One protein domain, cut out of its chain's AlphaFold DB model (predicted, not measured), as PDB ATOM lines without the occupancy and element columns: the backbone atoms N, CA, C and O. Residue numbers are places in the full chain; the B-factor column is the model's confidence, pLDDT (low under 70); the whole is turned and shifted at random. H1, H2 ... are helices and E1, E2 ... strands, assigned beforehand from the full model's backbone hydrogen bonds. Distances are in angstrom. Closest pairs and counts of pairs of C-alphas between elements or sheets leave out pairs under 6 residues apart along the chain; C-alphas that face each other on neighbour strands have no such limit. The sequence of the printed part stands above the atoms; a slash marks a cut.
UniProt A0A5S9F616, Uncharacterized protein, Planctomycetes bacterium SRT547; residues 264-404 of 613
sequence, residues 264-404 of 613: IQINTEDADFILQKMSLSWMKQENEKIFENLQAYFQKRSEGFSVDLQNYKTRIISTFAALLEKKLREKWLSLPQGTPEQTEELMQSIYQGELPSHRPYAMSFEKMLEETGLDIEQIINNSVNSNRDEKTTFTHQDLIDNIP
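Overview. This is residues 264 to 404 of the 613 residues of an uncharacterized protein of Planctomycetes bacterium SRT547 (UniProt A0A5S9F616). The model is a loose rod built along one long helix, H3, with a ribbon of two strands, E1 and E2, at its first end and the helices H4 and H5 with a long loop, residues 352 to 364, at its other end. H1 and H6 each cross H3 at a steep tilt, H2 packs on E1 with its residues 286 to 298, and H7 follows directly on E2. The printed part has 141 residues, with seven named helices and two named strands in the order H1 H2 E1 H3 H4 H5 H6 E2 H7; the class is mostly helix and the sheet E1 - E2 is antiparallel. The radius of gyration of the C-alphas is 21.0 A, and the C-alphas span 71 by 29 by 24 A.

Arrangement. H1, residues 268 to 276, touches the hub H3, residues 310 to 334, with residues 316 to 323 of H3 alone; they run opposite ways at a steep tilt of 54 degrees, and the closest C-alphas, of Ile 274 and Thr 319, are 6.2 A apart. H2, residues 280 to 298, is apart from H3, but comes nearest to E1, residues 304 to 308, at the C-alphas of Asn 293 and Phe 305, 5.3 A. E1 and E2, residues 391 to 395, are antiparallel at 165 degrees; N 394 and O 305, 2.9 A, and N 307 and O 392, 3.1 A, are within hydrogen-bond range. H4, residues 340 to 351, is close to but not clearly touching H5, residues 365 to 372; the closest C-alphas, of Tyr 351 and Thr 372, are 6.1 A apart. H3, with residues 329 to 333 alone, and H5 only just touch, with 3 pairs of C-alphas within 8 A, about perpendicular at 74 degrees; Arg 329 and Phe 365 have the closest C-alphas, 6.4 A. H6, residues 376 to 386, touches H3 at a steep tilt of 45 degrees, opposite ways, closest at the C-alphas of Ala 321 and Glu 377, 5.2 A. H7, residues 396 to 402, and E2 are near each other. Every O i to N i+4 pair is within hydrogen-bond range in H1, H2, H5, H6 and H7; in H3 20 of 21 are, and in H4 4 of 8.

Along the chain. H1 begins at C-alpha 268, (28.928, -25.454, 43.793). H2 is 26.3 A long. H3, 35.7 A, goes from (50.056, -34.545, 43.108) to (17.391, -37.840, 28.975). H4 is 17.6 A long and H6 15.1 A. H7 ends at C-alpha 402, (47.843, -15.757, 43.965).

Size, cuts and confidence. The two C-alphas farthest apart, of Gln 299 and Glu 341, are 70.7 A apart. The printed part has no cut; the link H4 to H5 is long and the others are tight. The mean pLDDT of the printed part is 72.4, with 54 residues under 70, among them 293 to 312 and 386 to 404.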
ATOM      1  N   ILE A 264      28.137 -29.268  29.916       77.12
ATOM      2  CA  ILE A 264      27.941 -29.611  31.324       77.12
ATOM      3  C   ILE A 264      28.555 -28.515  32.182       77.12
ATOM      4  O   ILE A 264      29.755 -28.264  32.143       77.12
ATOM      5  N   GLN A 265      27.712 -27.879  32.989       77.56
ATOM      6  CA  GLN A 265      28.156 -26.936  33.999       77.56
ATOM      7  C   GLN A 265      28.388 -27.665  35.318       77.56
ATOM      8  O   GLN A 265      27.558 -28.460  35.776       77.56
ATOM      9  N   ILE A 266      29.528 -27.358  35.920       70.69
ATOM     10  CA  ILE A 266      29.892 -27.808  37.256       70.69
ATOM     11  C   ILE A 266      29.504 -26.687  38.209       70.69
ATOM     12  O   ILE A 266      29.996 -25.564  38.092       70.69
ATOM     13  N   ASN A 267      28.572 -26.977  39.110       73.56
ATOM     14  CA  ASN A 267      28.072 -26.016  40.082       73.56
ATOM     15  C   ASN A 267      28.746 -26.217  41.454       73.56
ATOM     16  O   ASN A 267      29.568 -27.108  41.666       73.56
ATOM     17  N   THR A 268      28.406 -25.369  42.419       66.88
ATOM     18  CA  THR A 268      28.928 -25.454  43.793       66.88
ATOM     19  C   THR A 268      28.468 -26.710  44.544       66.88
ATOM     20  O   THR A 268      29.174 -27.175  45.437       66.88
ATOM     21  N   GLU A 269      27.328 -27.300  44.175       74.19
ATOM     22  CA  GLU A 269      26.807 -28.536  44.782       74.19
ATOM     23  C   GLU A 269      27.621 -29.771  44.355       74.19
ATOM     24  O   GLU A 269      27.864 -30.676  45.155       74.19
ATOM     25  N   ASP A 270      28.119 -29.780  43.118       74.88
ATOM     26  CA  ASP A 270      29.024 -30.806  42.591       74.88
ATOM     27  C   ASP A 270      30.355 -30.829  43.341       74.88
ATOM     28  O   ASP A 270      30.881 -31.889  43.687       74.88
ATOM     29  N   ALA A 271      30.878 -29.642  43.648       65.81
ATOM     30  CA  ALA A 271      32.072 -29.483  44.463       65.81
ATOM     31  C   ALA A 271      31.880 -30.044  45.872       65.81
ATOM     32  O   ALA A 271      32.742 -30.752  46.393       65.81
ATOM     33  N   ASP A 272      30.714 -29.800  46.466       69.75
ATOM     34  CA  ASP A 272      30.351 -30.365  47.758       69.75
ATOM     35  C   ASP A 272      30.278 -31.888  47.739       69.75
ATOM     36  O   ASP A 272      30.746 -32.535  48.680       69.75
ATOM     37  N   PHE A 273      29.747 -32.465  46.663       74.88
ATOM     38  CA  PHE A 273      29.708 -33.909  46.472       74.88
ATOM     39  C   PHE A 273      31.116 -34.518  46.389       74.88
ATOM     40  O   PHE A 273      31.392 -35.537  47.028       74.88
ATOM     41  N   ILE A 274      32.032 -33.873  45.665       70.00
ATOM     42  CA  ILE A 274      33.433 -34.309  45.542       70.00
ATOM     43  C   ILE A 274      34.139 -34.246  46.899       70.00
ATOM     44  O   ILE A 274      34.812 -35.197  47.299       70.00
ATOM     45  N   LEU A 275      33.928 -33.165  47.653       68.56
ATOM     46  CA  LEU A 275      34.515 -32.975  48.981       68.56
ATOM     47  C   LEU A 275      34.004 -33.995  50.001       68.56
ATOM     48  O   LEU A 275      34.769 -34.457  50.844       68.56
ATOM     49  N   GLN A 276      32.737 -34.405  49.908       72.31
ATOM     50  CA  GLN A 276      32.170 -35.456  50.761       72.31
ATOM     51  C   GLN A 276      32.772 -36.842  50.494       72.31
ATOM     52  O   GLN A 276      32.743 -37.706  51.371       72.31
ATOM     53  N   LYS A 277      33.318 -37.076  49.294       74.00
ATOM     54  CA  LYS A 277      33.990 -38.333  48.930       74.00
ATOM     55  C   LYS A 277      35.454 -38.381  49.375       74.00
ATOM     56  O   LYS A 277      36.064 -39.451  49.342       74.00
ATOM     57  N   MET A 278      36.009 -37.262  49.838       70.69
ATOM     58  CA  MET A 278      37.346 -37.207  50.424       70.69
ATOM     59  C   MET A 278      37.307 -37.594  51.906       70.69
ATOM     60  O   MET A 278      36.428 -37.184  52.660       70.69
ATOM     61  N   SER A 279      38.281 -38.386  52.359       71.88
ATOM     62  CA  SER A 279      38.361 -38.776  53.769       71.88
ATOM     63  C   SER A 279      38.832 -37.605  54.639       71.88
ATOM     64  O   SER A 279      39.869 -37.007  54.358       71.88
ATOM     65  N   LEU A 280      38.127 -37.336  55.744       67.06
ATOM     66  CA  LEU A 280      38.491 -36.309  56.738       67.06
ATOM     67  C   LEU A 280      39.928 -36.448  57.255       67.06
ATOM     68  O   LEU A 280      40.622 -35.453  57.432       67.06
ATOM     69  N   SER A 281      40.392 -37.683  57.457       69.94
ATOM     70  CA  SER A 281      41.768 -37.981  57.875       69.94
ATOM     71  C   SER A 281      42.813 -37.520  56.861       69.94
ATOM     72  O   SER A 281      43.869 -37.037  57.247       69.94
ATOM     73  N   TRP A 282      42.497 -37.632  55.571       71.06
ATOM     74  CA  TRP A 282      43.377 -37.203  54.491       71.06
ATOM     75  C   TRP A 282      43.391 -35.676  54.377       71.06
ATOM     76  O   TRP A 282      44.466 -35.089  54.358       71.06
ATOM     77  N   MET A 283      42.220 -35.024  54.420       68.19
ATOM     78  CA  MET A 283      42.141 -33.554  54.431       68.19
ATOM     79  C   MET A 283      42.923 -32.953  55.607       68.19
ATOM     80  O   MET A 283      43.629 -31.965  55.438       68.19
ATOM     81  N   LYS A 284      42.850 -33.585  56.785       69.81
ATOM     82  CA  LYS A 284      43.598 -33.162  57.971       69.81
ATOM     83  C   LYS A 284      45.112 -33.317  57.798       69.81
ATOM     84  O   LYS A 284      45.842 -32.373  58.065       69.81
ATOM     85  N   GLN A 285      45.573 -34.478  57.331       73.06
ATOM     86  CA  GLN A 285      47.001 -34.746  57.125       73.06
ATOM     87  C   GLN A 285      47.631 -33.766  56.129       73.06
ATOM     88  O   GLN A 285      48.766 -33.332  56.306       73.06
ATOM     89  N   GLU A 286      46.906 -33.411  55.075       70.06
ATOM     90  CA  GLU A 286      47.435 -32.491  54.078       70.06
ATOM     91  C   GLU A 286      47.353 -31.021  54.528       70.06
ATOM     92  O   GLU A 286      48.292 -30.260  54.295       70.06
ATOM     93  N   ASN A 287      46.318 -30.626  55.279       69.38
ATOM     94  CA  ASN A 287      46.281 -29.311  55.929       69.38
ATOM     95  C   ASN A 287      47.407 -29.135  56.956       69.38
ATOM     96  O   ASN A 287      47.950 -28.039  57.074       69.38
ATOM     97  N   GLU A 288      47.791 -30.201  57.666       71.50
ATOM     98  CA  GLU A 288      48.955 -30.200  58.559       71.50
ATOM     99  C   GLU A 288      50.248 -29.911  57.781       71.50
ATOM    100  O   GLU A 288      51.014 -29.051  58.204       71.50
ATOM    101  N   LYS A 289      50.450 -30.511  56.598       72.50
ATOM    102  CA  LYS A 289      51.613 -30.217  55.737       72.50
ATOM    103  C   LYS A 289      51.601 -28.789  55.189       72.50
ATOM    104  O   LYS A 289      52.637 -28.125  55.177       72.50
ATOM    105  N   ILE A 290      50.440 -28.298  54.744       68.12
ATOM    106  CA  ILE A 290      50.280 -26.904  54.294       68.12
ATOM    107  C   ILE A 290      50.625 -25.954  55.444       68.12
ATOM    108  O   ILE A 290      51.353 -24.981  55.251       68.12
ATOM    109  N   PHE A 291      50.152 -26.261  56.651       69.88
ATOM    110  CA  PHE A 291      50.433 -25.473  57.838       69.88
ATOM    111  C   PHE A 291      51.909 -25.524  58.254       69.88
ATOM    112  O   PHE A 291      52.474 -24.479  58.556       69.88
ATOM    113  N   GLU A 292      52.555 -26.692  58.248       70.12
ATOM    114  CA  GLU A 292      53.991 -26.829  58.541       70.12
ATOM    115  C   GLU A 292      54.839 -25.999  57.571       70.12
ATOM    116  O   GLU A 292      55.761 -25.295  57.990       70.12
ATOM    117  N   ASN A 293      54.481 -26.009  56.285       67.31
ATOM    118  CA  ASN A 293      55.166 -25.224  55.264       67.31
ATOM    119  C   ASN A 293      54.904 -23.717  55.422       67.31
ATOM    120  O   ASN A 293      55.840 -22.925  55.310       67.31
ATOM    121  N   LEU A 294      53.674 -23.310  55.759       63.75
ATOM    122  CA  LEU A 294      53.353 -21.924  56.126       63.75
ATOM    123  C   LEU A 294      54.130 -21.483  57.371       63.75
ATOM    124  O   LEU A 294      54.706 -20.400  57.394       63.75
ATOM    125  N   GLN A 295      54.194 -22.325  58.400       66.38
ATOM    126  CA  GLN A 295      54.903 -22.041  59.641       66.38
ATOM    127  C   GLN A 295      56.409 -21.899  59.403       66.38
ATOM    128  O   GLN A 295      57.011 -20.955  59.914       66.38
ATOM    129  N   ALA A 296      57.022 -22.800  58.631       67.50
ATOM    130  CA  ALA A 296      58.430 -22.707  58.248       67.50
ATOM    131  C   ALA A 296      58.713 -21.403  57.487       67.50
ATOM    132  O   ALA A 296      59.705 -20.725  57.769       67.50
ATOM    133  N   TYR A 297      57.794 -21.008  56.611       61.06
ATOM    134  CA  TYR A 297      57.870 -19.768  55.857       61.06
ATOM    135  C   TYR A 297      57.742 -18.511  56.744       61.06
ATOM    136  O   TYR A 297      58.648 -17.680  56.738       61.06
ATOM    137  N   PHE A 298      56.725 -18.398  57.614       57.16
ATOM    138  CA  PHE A 298      56.612 -17.309  58.613       57.16
ATOM    139  C   PHE A 298      57.817 -17.280  59.574       57.16
ATOM    140  O   PHE A 298      58.270 -16.244  60.075       57.16
ATOM    141  N   GLN A 299      58.412 -18.447  59.825       62.91
ATOM    142  CA  GLN A 299      59.642 -18.559  60.598       62.91
ATOM    143  C   GLN A 299      60.902 -18.154  59.811       62.91
ATOM    144  O   GLN A 299      61.981 -18.117  60.413       62.91
ATOM    145  N   LYS A 300      60.782 -17.743  58.542       61.66
ATOM    146  CA  LYS A 300      61.885 -17.461  57.605       61.66
ATOM    147  C   LYS A 300      62.870 -18.629  57.489       61.66
ATOM    148  O   LYS A 300      64.064 -18.433  57.290       61.66
ATOM    149  N   ARG A 301      62.378 -19.856  57.686       67.94
ATOM    150  CA  ARG A 301      63.128 -21.107  57.497       67.94
ATOM    151  C   ARG A 301      62.991 -21.639  56.068       67.94
ATOM    152  O   ARG A 301      63.739 -22.537  55.699       67.94
ATOM    153  N   SER A 302      62.074 -21.080  55.278       64.94
ATOM    154  CA  SER A 302      61.933 -21.316  53.841       64.94
ATOM    155  C   SER A 302      61.668 -20.000  53.098       64.94
ATOM    156  O   SER A 302      61.077 -19.078  53.655       64.94
ATOM    157  N   GLU A 303      62.112 -19.910  51.841       52.84
ATOM    158  CA  GLU A 303      61.920 -18.737  50.960       52.84
ATOM    159  C   GLU A 303      60.541 -18.711  50.268       52.84
ATOM    160  O   GLU A 303      60.170 -17.736  49.619       52.84
ATOM    161  N   GLY A 304      59.762 -19.781  50.429       52.62
ATOM    162  CA  GLY A 304      58.399 -19.941  49.925       52.62
ATOM    163  C   GLY A 304      57.710 -21.111  50.625       52.62
ATOM    164  O   GLY A 304      58.308 -21.756  51.499       52.62
ATOM    165  N   PHE A 305      56.473 -21.414  50.235       59.78
ATOM    166  CA  PHE A 305      55.817 -22.657  50.642       59.78
ATOM    167  C   PHE A 305      55.438 -23.484  49.418       59.78
ATOM    168  O   PHE A 305      54.977 -22.972  48.404       59.78
ATOM    169  N   SER A 306      55.662 -24.791  49.503       59.53
ATOM    170  CA  SER A 306      55.312 -25.729  48.443       59.53
ATOM    171  C   SER A 306      54.102 -26.527  48.892       59.53
ATOM    172  O   SER A 306      54.110 -27.094  49.986       59.53
ATOM    173  N   VAL A 307      53.057 -26.552  48.071       62.09
ATOM    174  CA  VAL A 307      51.947 -27.486  48.265       62.09
ATOM    175  C   VAL A 307      52.106 -28.573  47.227       62.09
ATOM    176  O   VAL A 307      52.087 -28.315  46.021       62.09
ATOM    177  N   ASP A 308      52.294 -29.794  47.710       65.75
ATOM    178  CA  ASP A 308      52.295 -30.959  46.849       65.75
ATOM    179  C   ASP A 308      50.848 -31.299  46.482       65.75
ATOM    180  O   ASP A 308      50.089 -31.847  47.283       65.75
ATOM    181  N   LEU A 309      50.454 -30.913  45.268       63.22
ATOM    182  CA  LEU A 309      49.114 -31.150  44.751       63.22
ATOM    183  C   LEU A 309      49.014 -32.480  43.997       63.22
ATOM    184  O   LEU A 309      47.910 -32.824  43.593       63.22
ATOM    185  N   GLN A 310      50.093 -33.254  43.820       67.00
ATOM    186  CA  GLN A 310      50.056 -34.545  43.108       67.00
ATOM    187  C   GLN A 310      48.986 -35.476  43.681       67.00
ATOM    188  O   GLN A 310      48.056 -35.894  42.988       67.00
ATOM    189  N   ASN A 311      49.052 -35.708  44.993       65.69
ATOM    190  CA  ASN A 311      48.116 -36.592  45.689       65.69
ATOM    191  C   ASN A 311      46.680 -36.035  45.696       65.69
ATOM    192  O   ASN A 311      45.718 -36.805  45.742       65.69
ATOM    193  N   TYR A 312      46.529 -34.707  45.630       67.62
ATOM    194  CA  TYR A 312      45.237 -34.041  45.469       67.62
ATOM    195  C   TYR A 312      44.669 -34.282  44.069       67.62
ATOM    196  O   TYR A 312      43.520 -34.702  43.942       67.62
ATOM    197  N   LYS A 313      45.475 -34.055  43.027       70.25
ATOM    198  CA  LYS A 313      45.073 -34.126  41.622       70.25
ATOM    199  C   LYS A 313      44.552 -35.503  41.266       70.25
ATOM    200  O   LYS A 313      43.419 -35.582  40.819       70.25
ATOM    201  N   THR A 314      45.285 -36.580  41.538       74.00
ATOM    202  CA  THR A 314      44.855 -37.935  41.141       74.00
ATOM    203  C   THR A 314      43.474 -38.291  41.698       74.00
ATOM    204  O   THR A 314      42.617 -38.802  40.980       74.00
ATOM    205  N   ARG A 315      43.216 -37.969  42.972       73.00
ATOM    206  CA  ARG A 315      41.954 -38.315  43.645       73.00
ATOM    207  C   ARG A 315      40.811 -37.360  43.303       73.00
ATOM    208  O   ARG A 315      39.655 -37.782  43.249       73.00
ATOM    209  N   ILE A 316      41.119 -36.082  43.072       72.50
ATOM    210  CA  ILE A 316      40.162 -35.099  42.554       72.50
ATOM    211  C   ILE A 316      39.758 -35.484  41.134       72.50
ATOM    212  O   ILE A 316      38.567 -35.604  40.886       72.50
ATOM    213  N   ILE A 317      40.721 -35.755  40.249       78.56
ATOM    214  CA  ILE A 317      40.505 -36.166  38.856       78.56
ATOM    215  C   ILE A 317      39.622 -37.407  38.810       78.56
ATOM    216  O   ILE A 317      38.588 -37.372  38.155       78.56
ATOM    217  N   SER A 318      39.937 -38.455  39.579       81.31
ATOM    218  CA  SER A 318      39.134 -39.683  39.573       81.31
ATOM    219  C   SER A 318      37.702 -39.454  40.079       81.31
ATOM    220  O   SER A 318      36.737 -39.978  39.525       81.31
ATOM    221  N   THR A 319      37.537 -38.658  41.143       81.19
ATOM    222  CA  THR A 319      36.214 -38.367  41.727       81.19
ATOM    223  C   THR A 319      35.391 -37.465  40.808       81.19
ATOM    224  O   THR A 319      34.176 -37.626  40.691       81.19
ATOM    225  N   PHE A 320      36.056 -36.532  40.133       79.19
ATOM    226  CA  PHE A 320      35.447 -35.618  39.183       79.19
ATOM    227  C   PHE A 320      35.079 -36.314  37.878       79.19
ATOM    228  O   PHE A 320      33.996 -36.069  37.360       79.19
ATOM    229  N   ALA A 321      35.911 -37.240  37.397       83.88
ATOM    230  CA  ALA A 321      35.630 -38.062  36.225       83.88
ATOM    231  C   ALA A 321      34.388 -38.911  36.437       83.88
ATOM    232  O   ALA A 321      33.480 -38.873  35.613       83.88
ATOM    233  N   ALA A 322      34.273 -39.550  37.603       86.31
ATOM    234  CA  ALA A 322      33.067 -40.283  37.965       86.31
ATOM    235  C   ALA A 322      31.815 -39.382  38.016       86.31
ATOM    236  O   ALA A 322      30.725 -39.807  37.629       86.31
ATOM    237  N   LEU A 323      31.943 -38.135  38.490       85.00
ATOM    238  CA  LEU A 323      30.822 -37.194  38.541       85.00
ATOM    239  C   LEU A 323      30.426 -36.683  37.151       85.00
ATOM    240  O   LEU A 323      29.237 -36.639  36.832       85.00
ATOM    241  N   LEU A 324      31.405 -36.315  36.325       84.00
ATOM    242  CA  LEU A 324      31.178 -35.847  34.964       84.00
ATOM    243  C   LEU A 324      30.588 -36.967  34.108       84.00
ATOM    244  O   LEU A 324      29.597 -36.734  33.425       84.00
ATOM    245  N   GLU A 325      31.102 -38.194  34.219       88.69
ATOM    246  CA  GLU A 325      30.525 -39.372  33.566       88.69
ATOM    247  C   GLU A 325      29.075 -39.589  33.994       88.69
ATOM    248  O   GLU A 325      28.203 -39.785  33.147       88.69
ATOM    249  N   LYS A 326      28.778 -39.489  35.295       89.06
ATOM    250  CA  LYS A 326      27.407 -39.611  35.797       89.06
ATOM    251  C   LYS A 326      26.483 -38.562  35.170       89.06
ATOM    252  O   LYS A 326      25.410 -38.918  34.687       89.06
ATOM    253  N   LYS A 327      26.899 -37.292  35.132       87.81
ATOM    254  CA  LYS A 327      26.113 -36.202  34.528       87.81
ATOM    255  C   LYS A 327      25.959 -36.350  33.018       87.81
ATOM    256  O   LYS A 327      24.870 -36.131  32.494       87.81
ATOM    257  N   LEU A 328      27.022 -36.752  32.324       87.00
ATOM    258  CA  LEU A 328      27.003 -37.061  30.893       87.00
ATOM    259  C   LEU A 328      26.016 -38.180  30.593       87.00
ATOM    260  O   LEU A 328      25.200 -38.058  29.684       87.00
ATOM    261  N   ARG A 329      26.050 -39.243  31.392       90.62
ATOM    262  CA  ARG A 329      25.147 -40.384  31.284       90.62
ATOM    263  C   ARG A 329      23.702 -39.982  31.539       90.62
ATOM    264  O   ARG A 329      22.830 -40.364  30.766       90.62
ATOM    265  N   GLU A 330      23.431 -39.195  32.576       90.12
ATOM    266  CA  GLU A 330      22.092 -38.663  32.854       90.12
ATOM    267  C   GLU A 330      21.586 -37.794  31.694       90.12
ATOM    268  O   GLU A 330      20.470 -38.002  31.211       90.12
ATOM    269  N   LYS A 331      22.426 -36.886  31.179       87.12
ATOM    270  CA  LYS A 331      22.091 -36.030  30.034       87.12
ATOM    271  C   LYS A 331      21.835 -36.858  28.774       87.12
ATOM    272  O   LYS A 331      20.812 -36.662  28.124       87.12
ATOM    273  N   TRP A 332      22.685 -37.838  28.481       86.06
ATOM    274  CA  TRP A 332      22.514 -38.766  27.363       86.06
ATOM    275  C   TRP A 332      21.204 -39.546  27.469       86.06
ATOM    276  O   TRP A 332      20.419 -39.576  26.527       86.06
ATOM    277  N   LEU A 333      20.923 -40.143  28.630       88.25
ATOM    278  CA  LEU A 333      19.708 -40.929  28.853       88.25
ATOM    279  C   LEU A 333      18.426 -40.083  28.801       88.25
ATOM    280  O   LEU A 333      17.369 -40.631  28.484       88.25
ATOM    281  N   SER A 334      18.518 -38.777  29.076       89.69
ATOM    282  CA  SER A 334      17.391 -37.840  28.975       89.69
ATOM    283  C   SER A 334      16.974 -37.523  27.535       89.69
ATOM    284  O   SER A 334      15.838 -37.111  27.302       89.69
ATOM    285  N   LEU A 335      17.861 -37.742  26.558       88.56
ATOM    286  CA  LEU A 335      17.568 -37.494  25.152       88.56
ATOM    287  C   LEU A 335      16.578 -38.547  24.603       88.56
ATOM    288  O   LEU A 335      16.694 -39.745  24.920       88.56
ATOM    289  N   PRO A 336      15.613 -38.140  23.754       88.69
ATOM    290  CA  PRO A 336      14.675 -39.068  23.124       88.69
ATOM    291  C   PRO A 336      15.418 -40.040  22.201       88.69
ATOM    292  O   PRO A 336      16.469 -39.705  21.667       88.69
ATOM    293  N   GLN A 337      14.904 -41.258  22.023       87.62
ATOM    294  CA  GLN A 337      15.520 -42.237  21.122       87.62
ATOM    295  C   GLN A 337      15.157 -41.926  19.664       87.62
ATOM    296  O   GLN A 337      13.983 -41.772  19.334       87.62
ATOM    297  N   GLY A 338      16.174 -41.849  18.811       85.31
ATOM    298  CA  GLY A 338      16.066 -41.642  17.373       85.31
ATOM    299  C   GLY A 338      15.576 -42.846  16.599       85.31
ATOM    300  O   GLY A 338      15.648 -43.985  17.073       85.31
ATOM    301  N   THR A 339      15.133 -42.601  15.368       87.31
ATOM    302  CA  THR A 339      14.919 -43.674  14.394       87.31
ATOM    303  C   THR A 339      16.255 -44.129  13.782       87.31
ATOM    304  O   THR A 339      17.261 -43.409  13.852       87.31
ATOM    305  N   PRO A 340      16.307 -45.327  13.169       82.75
ATOM    306  CA  PRO A 340      17.493 -45.790  12.450       82.75
ATOM    307  C   PRO A 340      17.973 -44.821  11.357       82.75
ATOM    308  O   PRO A 340      19.174 -44.658  11.192       82.75
ATOM    309  N   GLU A 341      17.062 -44.130  10.662       80.06
ATOM    310  CA  GLU A 341      17.409 -43.182   9.586       80.06
ATOM    311  C   GLU A 341      18.079 -41.910  10.119       80.06
ATOM    312  O   GLU A 341      19.003 -41.388   9.507       80.06
ATOM    313  N   GLN A 342      17.660 -41.435  11.294       81.56
ATOM    314  CA  GLN A 342      18.245 -40.243  11.912       81.56
ATOM    315  C   GLN A 342      19.612 -40.518  12.557       81.56
ATOM    316  O   GLN A 342      20.376 -39.600  12.837       81.56
ATOM    317  N   THR A 343      19.935 -41.791  12.794       79.75
ATOM    318  CA  THR A 343      21.182 -42.198  13.450       79.75
ATOM    319  C   THR A 343      22.408 -41.827  12.614       79.75
ATOM    320  O   THR A 343      23.399 -41.374  13.174       79.75
ATOM    321  N   GLU A 344      22.344 -41.958  11.288       75.94
ATOM    322  CA  GLU A 344      23.478 -41.676  10.396       75.94
ATOM    323  C   GLU A 344      23.817 -40.175  10.330       75.94
ATOM    324  O   GLU A 344      24.990 -39.801  10.357       75.94
ATOM    325  N   GLU A 345      22.798 -39.311  10.350       73.12
ATOM    326  CA  GLU A 345      22.955 -37.851  10.406       73.12
ATOM    327  C   GLU A 345      23.493 -37.388  11.775       73.12
ATOM    328  O   GLU A 345      24.339 -36.497  11.855       73.12
ATOM    329  N   LEU A 346      23.082 -38.054  12.862       74.75
ATOM    330  CA  LEU A 346      23.544 -37.750  14.220       74.75
ATOM    331  C   LEU A 346      24.984 -38.164  14.506       74.75
ATOM    332  O   LEU A 346      25.641 -37.533  15.332       74.75
ATOM    333  N   MET A 347      25.494 -39.213  13.858       73.19
ATOM    334  CA  MET A 347      26.887 -39.611  14.072       73.19
ATOM    335  C   MET A 347      27.842 -38.469  13.701       73.19
ATOM    336  O   MET A 347      28.838 -38.268  14.388       73.19
ATOM    337  N   GLN A 348      27.505 -37.649  12.696       71.69
ATOM    338  CA  GLN A 348      28.320 -36.492  12.307       71.69
ATOM    339  C   GLN A 348      28.355 -35.376  13.364       71.69
ATOM    340  O   GLN A 348      29.417 -34.787  13.558       71.69
ATOM    341  N   SER A 349      27.253 -35.099  14.076       70.00
ATOM    342  CA  SER A 349      27.243 -34.090  15.153       70.00
ATOM    343  C   SER A 349      27.963 -34.579  16.412       70.00
ATOM    344  O   SER A 349      28.691 -33.820  17.051       70.00
ATOM    345  N   ILE A 350      27.855 -35.878  16.704       69.12
ATOM    346  CA  ILE A 350      28.583 -36.547  17.786       69.12
ATOM    347  C   ILE A 350      30.105 -36.457  17.562       69.12
ATOM    348  O   ILE A 350      30.839 -36.120  18.492       69.12
ATOM    349  N   TYR A 351      30.590 -36.653  16.328       71.00
ATOM    350  CA  TYR A 351      32.014 -36.475  15.992       71.00
ATOM    351  C   TYR A 351      32.499 -35.018  16.072       71.00
ATOM    352  O   TYR A 351      33.698 -34.781  16.202       71.00
ATOM    353  N   GLN A 352      31.593 -34.038  16.010       69.69
ATOM    354  CA  GLN A 352      31.911 -32.612  16.157       69.69
ATOM    355  C   GLN A 352      31.903 -32.145  17.624       69.69
ATOM    356  O   GLN A 352      32.198 -30.982  17.896       69.69
ATOM    357  N   GLY A 353      31.614 -33.043  18.575       66.56
ATOM    358  CA  GLY A 353      31.588 -32.735  20.007       66.56
ATOM    359  C   GLY A 353      30.326 -32.000  20.469       66.56
ATOM    360  O   GLY A 353      30.283 -31.511  21.600       66.56
ATOM    361  N   GLU A 354      29.298 -31.924  19.621       72.88
ATOM    362  CA  GLU A 354      28.010 -31.322  19.954       72.88
ATOM    363  C   GLU A 354      27.043 -32.366  20.517       72.88
ATOM    364  O   GLU A 354      27.079 -33.545  20.156       72.88
ATOM    365  N   LEU A 355      26.154 -31.939  21.420       72.75
ATOM    366  CA  LEU A 355      25.171 -32.857  21.987       72.75
ATOM    367  C   LEU A 355      24.084 -33.121  20.942       72.75
ATOM    368  O   LEU A 355      23.408 -32.173  20.529       72.75
ATOM    369  N   PRO A 356      23.859 -34.380  20.536       80.69
ATOM    370  CA  PRO A 356      22.821 -34.682  19.569       80.69
ATOM    371  C   PRO A 356      21.438 -34.367  20.150       80.69
ATOM    372  O   PRO A 356      21.190 -34.517  21.347       80.69
ATOM    373  N   SER A 357      20.494 -33.967  19.295       81.56
ATOM    374  CA  SER A 357      19.117 -33.663  19.717       81.56
ATOM    375  C   SER A 357      18.320 -34.905  20.153       81.56
ATOM    376  O   SER A 357      17.247 -34.782  20.742       81.56
ATOM    377  N   HIS A 358      18.837 -36.104  19.875       84.75
ATOM    378  CA  HIS A 358      18.258 -37.404  20.205       84.75
ATOM    379  C   HIS A 358      19.355 -38.487  20.242       84.75
ATOM    380  O   HIS A 358      20.420 -38.324  19.652       84.75
ATOM    381  N   ARG A 359      19.125 -39.601  20.947       87.75
ATOM    382  CA  ARG A 359      20.060 -40.737  21.004       87.75
ATOM    383  C   ARG A 359      19.990 -41.566  19.723       87.75
ATOM    384  O   ARG A 359      18.883 -41.946  19.343       87.75
ATOM    385  N   PRO A 360      21.126 -41.956  19.124       86.31
ATOM    386  CA  PRO A 360      21.166 -42.949  18.056       86.31
ATOM    387  C   PRO A 360      20.426 -44.241  18.430       86.31
ATOM    388  O   PRO A 360      20.460 -44.693  19.582       86.31
ATOM    389  N   TYR A 361      19.745 -44.847  17.457       84.81
ATOM    390  CA  TYR A 361      18.955 -46.051  17.685       84.81
ATOM    391  C   TYR A 361      19.843 -47.188  18.214       84.81
ATOM    392  O   TYR A 361      20.849 -47.542  17.604       84.81
ATOM    393  N   ALA A 362      19.459 -47.768  19.358       84.44
ATOM    394  CA  ALA A 362      20.155 -48.882  20.010       84.44
ATOM    395  C   ALA A 362      21.623 -48.613  20.422       84.44
ATOM    396  O   ALA A 362      22.368 -49.558  20.683       84.44
ATOM    397  N   MET A 363      22.046 -47.349  20.536       87.62
ATOM    398  CA  MET A 363      23.375 -46.998  21.045       87.62
ATOM    399  C   MET A 363      23.365 -46.834  22.571       87.62
ATOM    400  O   MET A 363      22.630 -46.009  23.122       87.62
ATOM    401  N   SER A 364      24.199 -47.615  23.264       90.31
ATOM    402  CA  SER A 364      24.446 -47.426  24.696       90.31
ATOM    403  C   SER A 364      25.353 -46.220  24.947       90.31
ATOM    404  O   SER A 364      26.034 -45.732  24.047       90.31
ATOM    405  N   PHE A 365      25.372 -45.736  26.189       88.88
ATOM    406  CA  PHE A 365      26.270 -44.653  26.589       88.88
ATOM    407  C   PHE A 365      27.745 -45.071  26.478       88.88
ATOM    408  O   PHE A 365      28.564 -44.305  25.991       88.88
ATOM    409  N   GLU A 366      28.070 -46.309  26.857       92.00
ATOM    410  CA  GLU A 366      29.421 -46.873  26.752       92.00
ATOM    411  C   GLU A 366      29.891 -46.911  25.300       92.00
ATOM    412  O   GLU A 366      31.007 -46.495  25.004       92.00
ATOM    413  N   LYS A 367      29.011 -47.342  24.386       87.62
ATOM    414  CA  LYS A 367      29.314 -47.360  22.957       87.62
ATOM    415  C   LYS A 367      29.486 -45.944  22.406       87.62
ATOM    416  O   LYS A 367      30.338 -45.728  21.561       87.62
ATOM    417  N   MET A 368      28.721 -44.969  22.899       86.88
ATOM    418  CA  MET A 368      28.917 -43.563  22.534       86.88
ATOM    419  C   MET A 368      30.298 -43.050  22.968       86.88
ATOM    420  O   MET A 368      30.975 -42.414  22.163       86.88
ATOM    421  N   LEU A 369      30.749 -43.352  24.190       86.62
ATOM    422  CA  LEU A 369      32.091 -42.964  24.647       86.62
ATOM    423  C   LEU A 369      33.197 -43.619  23.808       86.62
ATOM    424  O   LEU A 369      34.161 -42.952  23.440       86.62
ATOM    425  N   GLU A 370      33.034 -44.898  23.461       86.56
ATOM    426  CA  GLU A 370      33.976 -45.640  22.614       86.56
ATOM    427  C   GLU A 370      34.062 -45.052  21.196       86.56
ATOM    428  O   GLU A 370      35.156 -44.778  20.709       86.56
ATOM    429  N   GLU A 371      32.919 -44.788  20.556       81.94
ATOM    430  CA  GLU A 371      32.851 -44.270  19.179       81.94
ATOM    431  C   GLU A 371      33.304 -42.807  19.073       81.94
ATOM    432  O   GLU A 371      33.852 -42.395  18.052       81.94
ATOM    433  N   THR A 372      33.096 -42.007  20.122       80.94
ATOM    434  CA  THR A 372      33.570 -40.613  20.179       80.94
ATOM    435  C   THR A 372      35.041 -40.491  20.561       80.94
ATOM    436  O   THR A 372      35.628 -39.427  20.370       80.94
ATOM    437  N   GLY A 373      35.636 -41.543  21.133       84.12
ATOM    438  CA  GLY A 373      36.961 -41.472  21.747       84.12
ATOM    439  C   GLY A 373      37.024 -40.509  22.940       84.12
ATOM    440  O   GLY A 373      38.104 -40.014  23.265       84.12
ATOM    441  N   LEU A 374      35.885 -40.196  23.573       83.06
ATOM    442  CA  LEU A 374      35.829 -39.295  24.722       83.06
ATOM    443  C   LEU A 374      36.353 -39.998  25.977       83.06
ATOM    444  O   LEU A 374      35.612 -40.674  26.691       83.06
ATOM    445  N   ASP A 375      37.626 -39.772  26.284       86.12
ATOM    446  CA  ASP A 375      38.210 -40.130  27.573       86.12
ATOM    447  C   ASP A 375      37.952 -39.007  28.592       86.12
ATOM    448  O   ASP A 375      38.634 -37.980  28.636       86.12
ATOM    449  N   ILE A 376      36.913 -39.195  29.408       80.38
ATOM    450  CA  ILE A 376      36.481 -38.243  30.441       80.38
ATOM    451  C   ILE A 376      37.597 -37.997  31.464       80.38
ATOM    452  O   ILE A 376      37.792 -36.860  31.903       80.38
ATOM    453  N   GLU A 377      38.341 -39.043  31.834       82.06
ATOM    454  CA  GLU A 377      39.451 -38.934  32.777       82.06
ATOM    455  C   GLU A 377      40.588 -38.122  32.157       82.06
ATOM    456  O   GLU A 377      41.104 -37.216  32.808       82.06
ATOM    457  N   GLN A 378      40.905 -38.346  30.879       83.12
ATOM    458  CA  GLN A 378      41.907 -37.566  30.155       83.12
ATOM    459  C   GLN A 378      41.491 -36.103  29.954       83.12
ATOM    460  O   GLN A 378      42.333 -35.221  30.094       83.12
ATOM    461  N   ILE A 379      40.218 -35.808  29.672       79.62
ATOM    462  CA  ILE A 379      39.711 -34.427  29.537       79.62
ATOM    463  C   ILE A 379      39.877 -33.667  30.852       79.62
ATOM    464  O   ILE A 379      40.375 -32.539  30.870       79.62
ATOM    465  N   ILE A 380      39.515 -34.301  31.966       77.25
ATOM    466  CA  ILE A 380      39.671 -33.711  33.295       77.25
ATOM    467  C   ILE A 380      41.144 -33.607  33.668       77.25
ATOM    468  O   ILE A 380      41.570 -32.572  34.166       77.25
ATOM    469  N   ASN A 381      41.938 -34.640  33.400       80.81
ATOM    470  CA  ASN A 381      43.374 -34.631  33.639       80.81
ATOM    471  C   ASN A 381      44.051 -33.503  32.849       80.81
ATOM    472  O   ASN A 381      44.860 -32.770  33.404       80.81
ATOM    473  N   ASN A 382      43.669 -33.300  31.587       78.25
ATOM    474  CA  ASN A 382      44.168 -32.212  30.754       78.25
ATOM    475  C   ASN A 382      43.755 -30.850  31.309       78.25
ATOM    476  O   ASN A 382      44.607 -29.982  31.389       78.25
ATOM    477  N   SER A 383      42.506 -30.672  31.747       70.81
ATOM    478  CA  SER A 383      42.006 -29.419  32.335       70.81
ATOM    479  C   SER A 383      42.623 -29.095  33.710       70.81
ATOM    480  O   SER A 383      42.904 -27.939  34.036       70.81
ATOM    481  N   VAL A 384      42.876 -30.120  34.525       69.06
ATOM    482  CA  VAL A 384      43.508 -29.986  35.844       69.06
ATOM    483  C   VAL A 384      45.019 -29.763  35.714       69.06
ATOM    484  O   VAL A 384      45.586 -28.984  36.486       69.06
ATOM    485  N   ASN A 385      45.681 -30.401  34.744       71.06
ATOM    486  CA  ASN A 385      47.127 -30.275  34.532       71.06
ATOM    487  C   ASN A 385      47.519 -29.088  33.647       71.06
ATOM    488  O   ASN A 385      48.604 -28.553  33.837       71.06
ATOM    489  N   SER A 386      46.659 -28.634  32.729       66.00
ATOM    490  CA  SER A 386      46.907 -27.433  31.914       66.00
ATOM    491  C   SER A 386      46.966 -26.159  32.754       66.00
ATOM    492  O   SER A 386      47.590 -25.185  32.343       66.00
ATOM    493  N   ASN A 387      46.336 -26.171  33.932       57.16
ATOM    494  CA  ASN A 387      46.170 -24.989  34.767       57.16
ATOM    495  C   ASN A 387      47.130 -24.906  35.969       57.16
ATOM    496  O   ASN A 387      47.199 -23.833  36.566       57.16
ATOM    497  N   ARG A 388      47.863 -25.971  36.354       56.94
ATOM    498  CA  ARG A 388      48.860 -25.928  37.456       56.94
ATOM    499  C   ARG A 388      49.940 -27.008  37.343       56.94
ATOM    500  O   ARG A 388      49.617 -28.167  37.088       56.94
ATOM    501  N   ASP A 389      51.176 -26.674  37.713       57.16
ATOM    502  CA  ASP A 389      52.281 -27.631  37.886       57.16
ATOM    503  C   ASP A 389      51.995 -28.684  38.976       57.16
ATOM    504  O   ASP A 389      51.181 -28.482  39.881       57.16
ATOM    505  N   GLU A 390      52.632 -29.855  38.883       55.12
ATOM    506  CA  GLU A 390      52.517 -30.974  39.841       55.12
ATOM    507  C   GLU A 390      52.953 -30.600  41.262       55.12
ATOM    508  O   GLU A 390      52.416 -31.102  42.250       55.12
ATOM    509  N   LYS A 391      53.888 -29.655  41.352       55.81
ATOM    510  CA  LYS A 391      54.381 -29.085  42.593       55.81
ATOM    511  C   LYS A 391      54.251 -27.575  42.491       55.81
ATOM    512  O   LYS A 391      55.109 -26.913  41.913       55.81
ATOM    513  N   THR A 392      53.169 -27.025  43.032       55.75
ATOM    514  CA  THR A 392      53.020 -25.571  43.080       55.75
ATOM    515  C   THR A 392      53.876 -25.069  44.234       55.75
ATOM    516  O   THR A 392      53.503 -25.134  45.407       55.75
ATOM    517  N   THR A 393      55.096 -24.662  43.896       52.16
ATOM    518  CA  THR A 393      55.937 -23.902  44.813       52.16
ATOM    519  C   THR A 393      55.489 -22.468  44.691       52.16
ATOM    520  O   THR A 393      55.735 -21.836  43.674       52.16
ATOM    521  N   PHE A 394      54.796 -21.982  45.710       51.62
ATOM    522  CA  PHE A 394      54.456 -20.581  45.774       51.62
ATOM    523  C   PHE A 394      55.728 -19.840  46.192       51.62
ATOM    524  O   PHE A 394      56.157 -19.917  47.351       51.62
ATOM    525  N   THR A 395      56.386 -19.192  45.228       51.38
ATOM    526  CA  THR A 395      57.452 -18.231  45.526       51.38
ATOM    527  C   THR A 395      56.869 -17.055  46.310       51.38
ATOM    528  O   THR A 395      55.658 -16.852  46.320       51.38
ATOM    529  N   HIS A 396      57.709 -16.242  46.955       47.03
ATOM    530  CA  HIS A 396      57.244 -15.012  47.610       47.03
ATOM    531  C   HIS A 396      56.356 -14.158  46.687       47.03
ATOM    532  O   HIS A 396      55.349 -13.624  47.135       47.03
ATOM    533  N   GLN A 397      56.687 -14.104  45.394       46.00
ATOM    534  CA  GLN A 397      55.922 -13.374  44.390       46.00
ATOM    535  C   GLN A 397      54.627 -14.098  43.992       46.00
ATOM    536  O   GLN A 397      53.596 -13.456  43.890       46.00
ATOM    537  N   ASP A 398      54.616 -15.431  43.894       44.81
ATOM    538  CA  ASP A 398      53.375 -16.185  43.650       44.81
ATOM    539  C   ASP A 398      52.407 -16.112  44.833       44.81
ATOM    540  O   ASP A 398      51.198 -16.187  44.645       44.81
ATOM    541  N   LEU A 399      52.930 -15.968  46.054       48.50
ATOM    542  CA  LEU A 399      52.140 -15.639  47.239       48.50
ATOM    543  C   LEU A 399      51.598 -14.219  47.157       48.50
ATOM    544  O   LEU A 399      50.488 -13.979  47.622       48.50
ATOM    545  N   ILE A 400      52.364 -13.309  46.551       40.28
ATOM    546  CA  ILE A 400      51.926 -11.950  46.257       40.28
ATOM    547  C   ILE A 400      50.819 -11.886  45.218       40.28
ATOM    548  O   ILE A 400      49.857 -11.143  45.414       40.28
ATOM    549  N   ASP A 401      50.908 -12.741  44.209       43.44
ATOM    550  CA  ASP A 401      50.061 -12.685  43.029       43.44
ATOM    551  C   ASP A 401      48.849 -13.642  43.095       43.44
ATOM    552  O   ASP A 401      47.861 -13.414  42.400       43.44
ATOM    553  N   ASN A 402      48.887 -14.710  43.914       38.72
ATOM    554  CA  ASN A 402      47.843 -15.757  43.965       38.72
ATOM    555  C   ASN A 402      47.185 -15.967  45.334       38.72
ATOM    556  O   ASN A 402      46.213 -16.722  45.431       38.72
ATOM    557  N   ILE A 403      47.695 -15.348  46.397       41.84
ATOM    558  CA  ILE A 403      46.917 -15.195  47.626       41.84
ATOM    559  C   ILE A 403      46.180 -13.856  47.527       41.84
ATOM    560  O   ILE A 403      46.728 -12.933  46.927       41.84
ATOM    561  N   PRO A 404      44.954 -13.723  48.072       39.84
ATOM    562  CA  PRO A 404      44.335 -12.421  48.298       39.84
ATOM    563  C   PRO A 404      45.377 -11.350  48.682       39.84
ATOM    564  O   PRO A 404      46.173 -11.579  49.601       39.84
TER     565      PRO A 404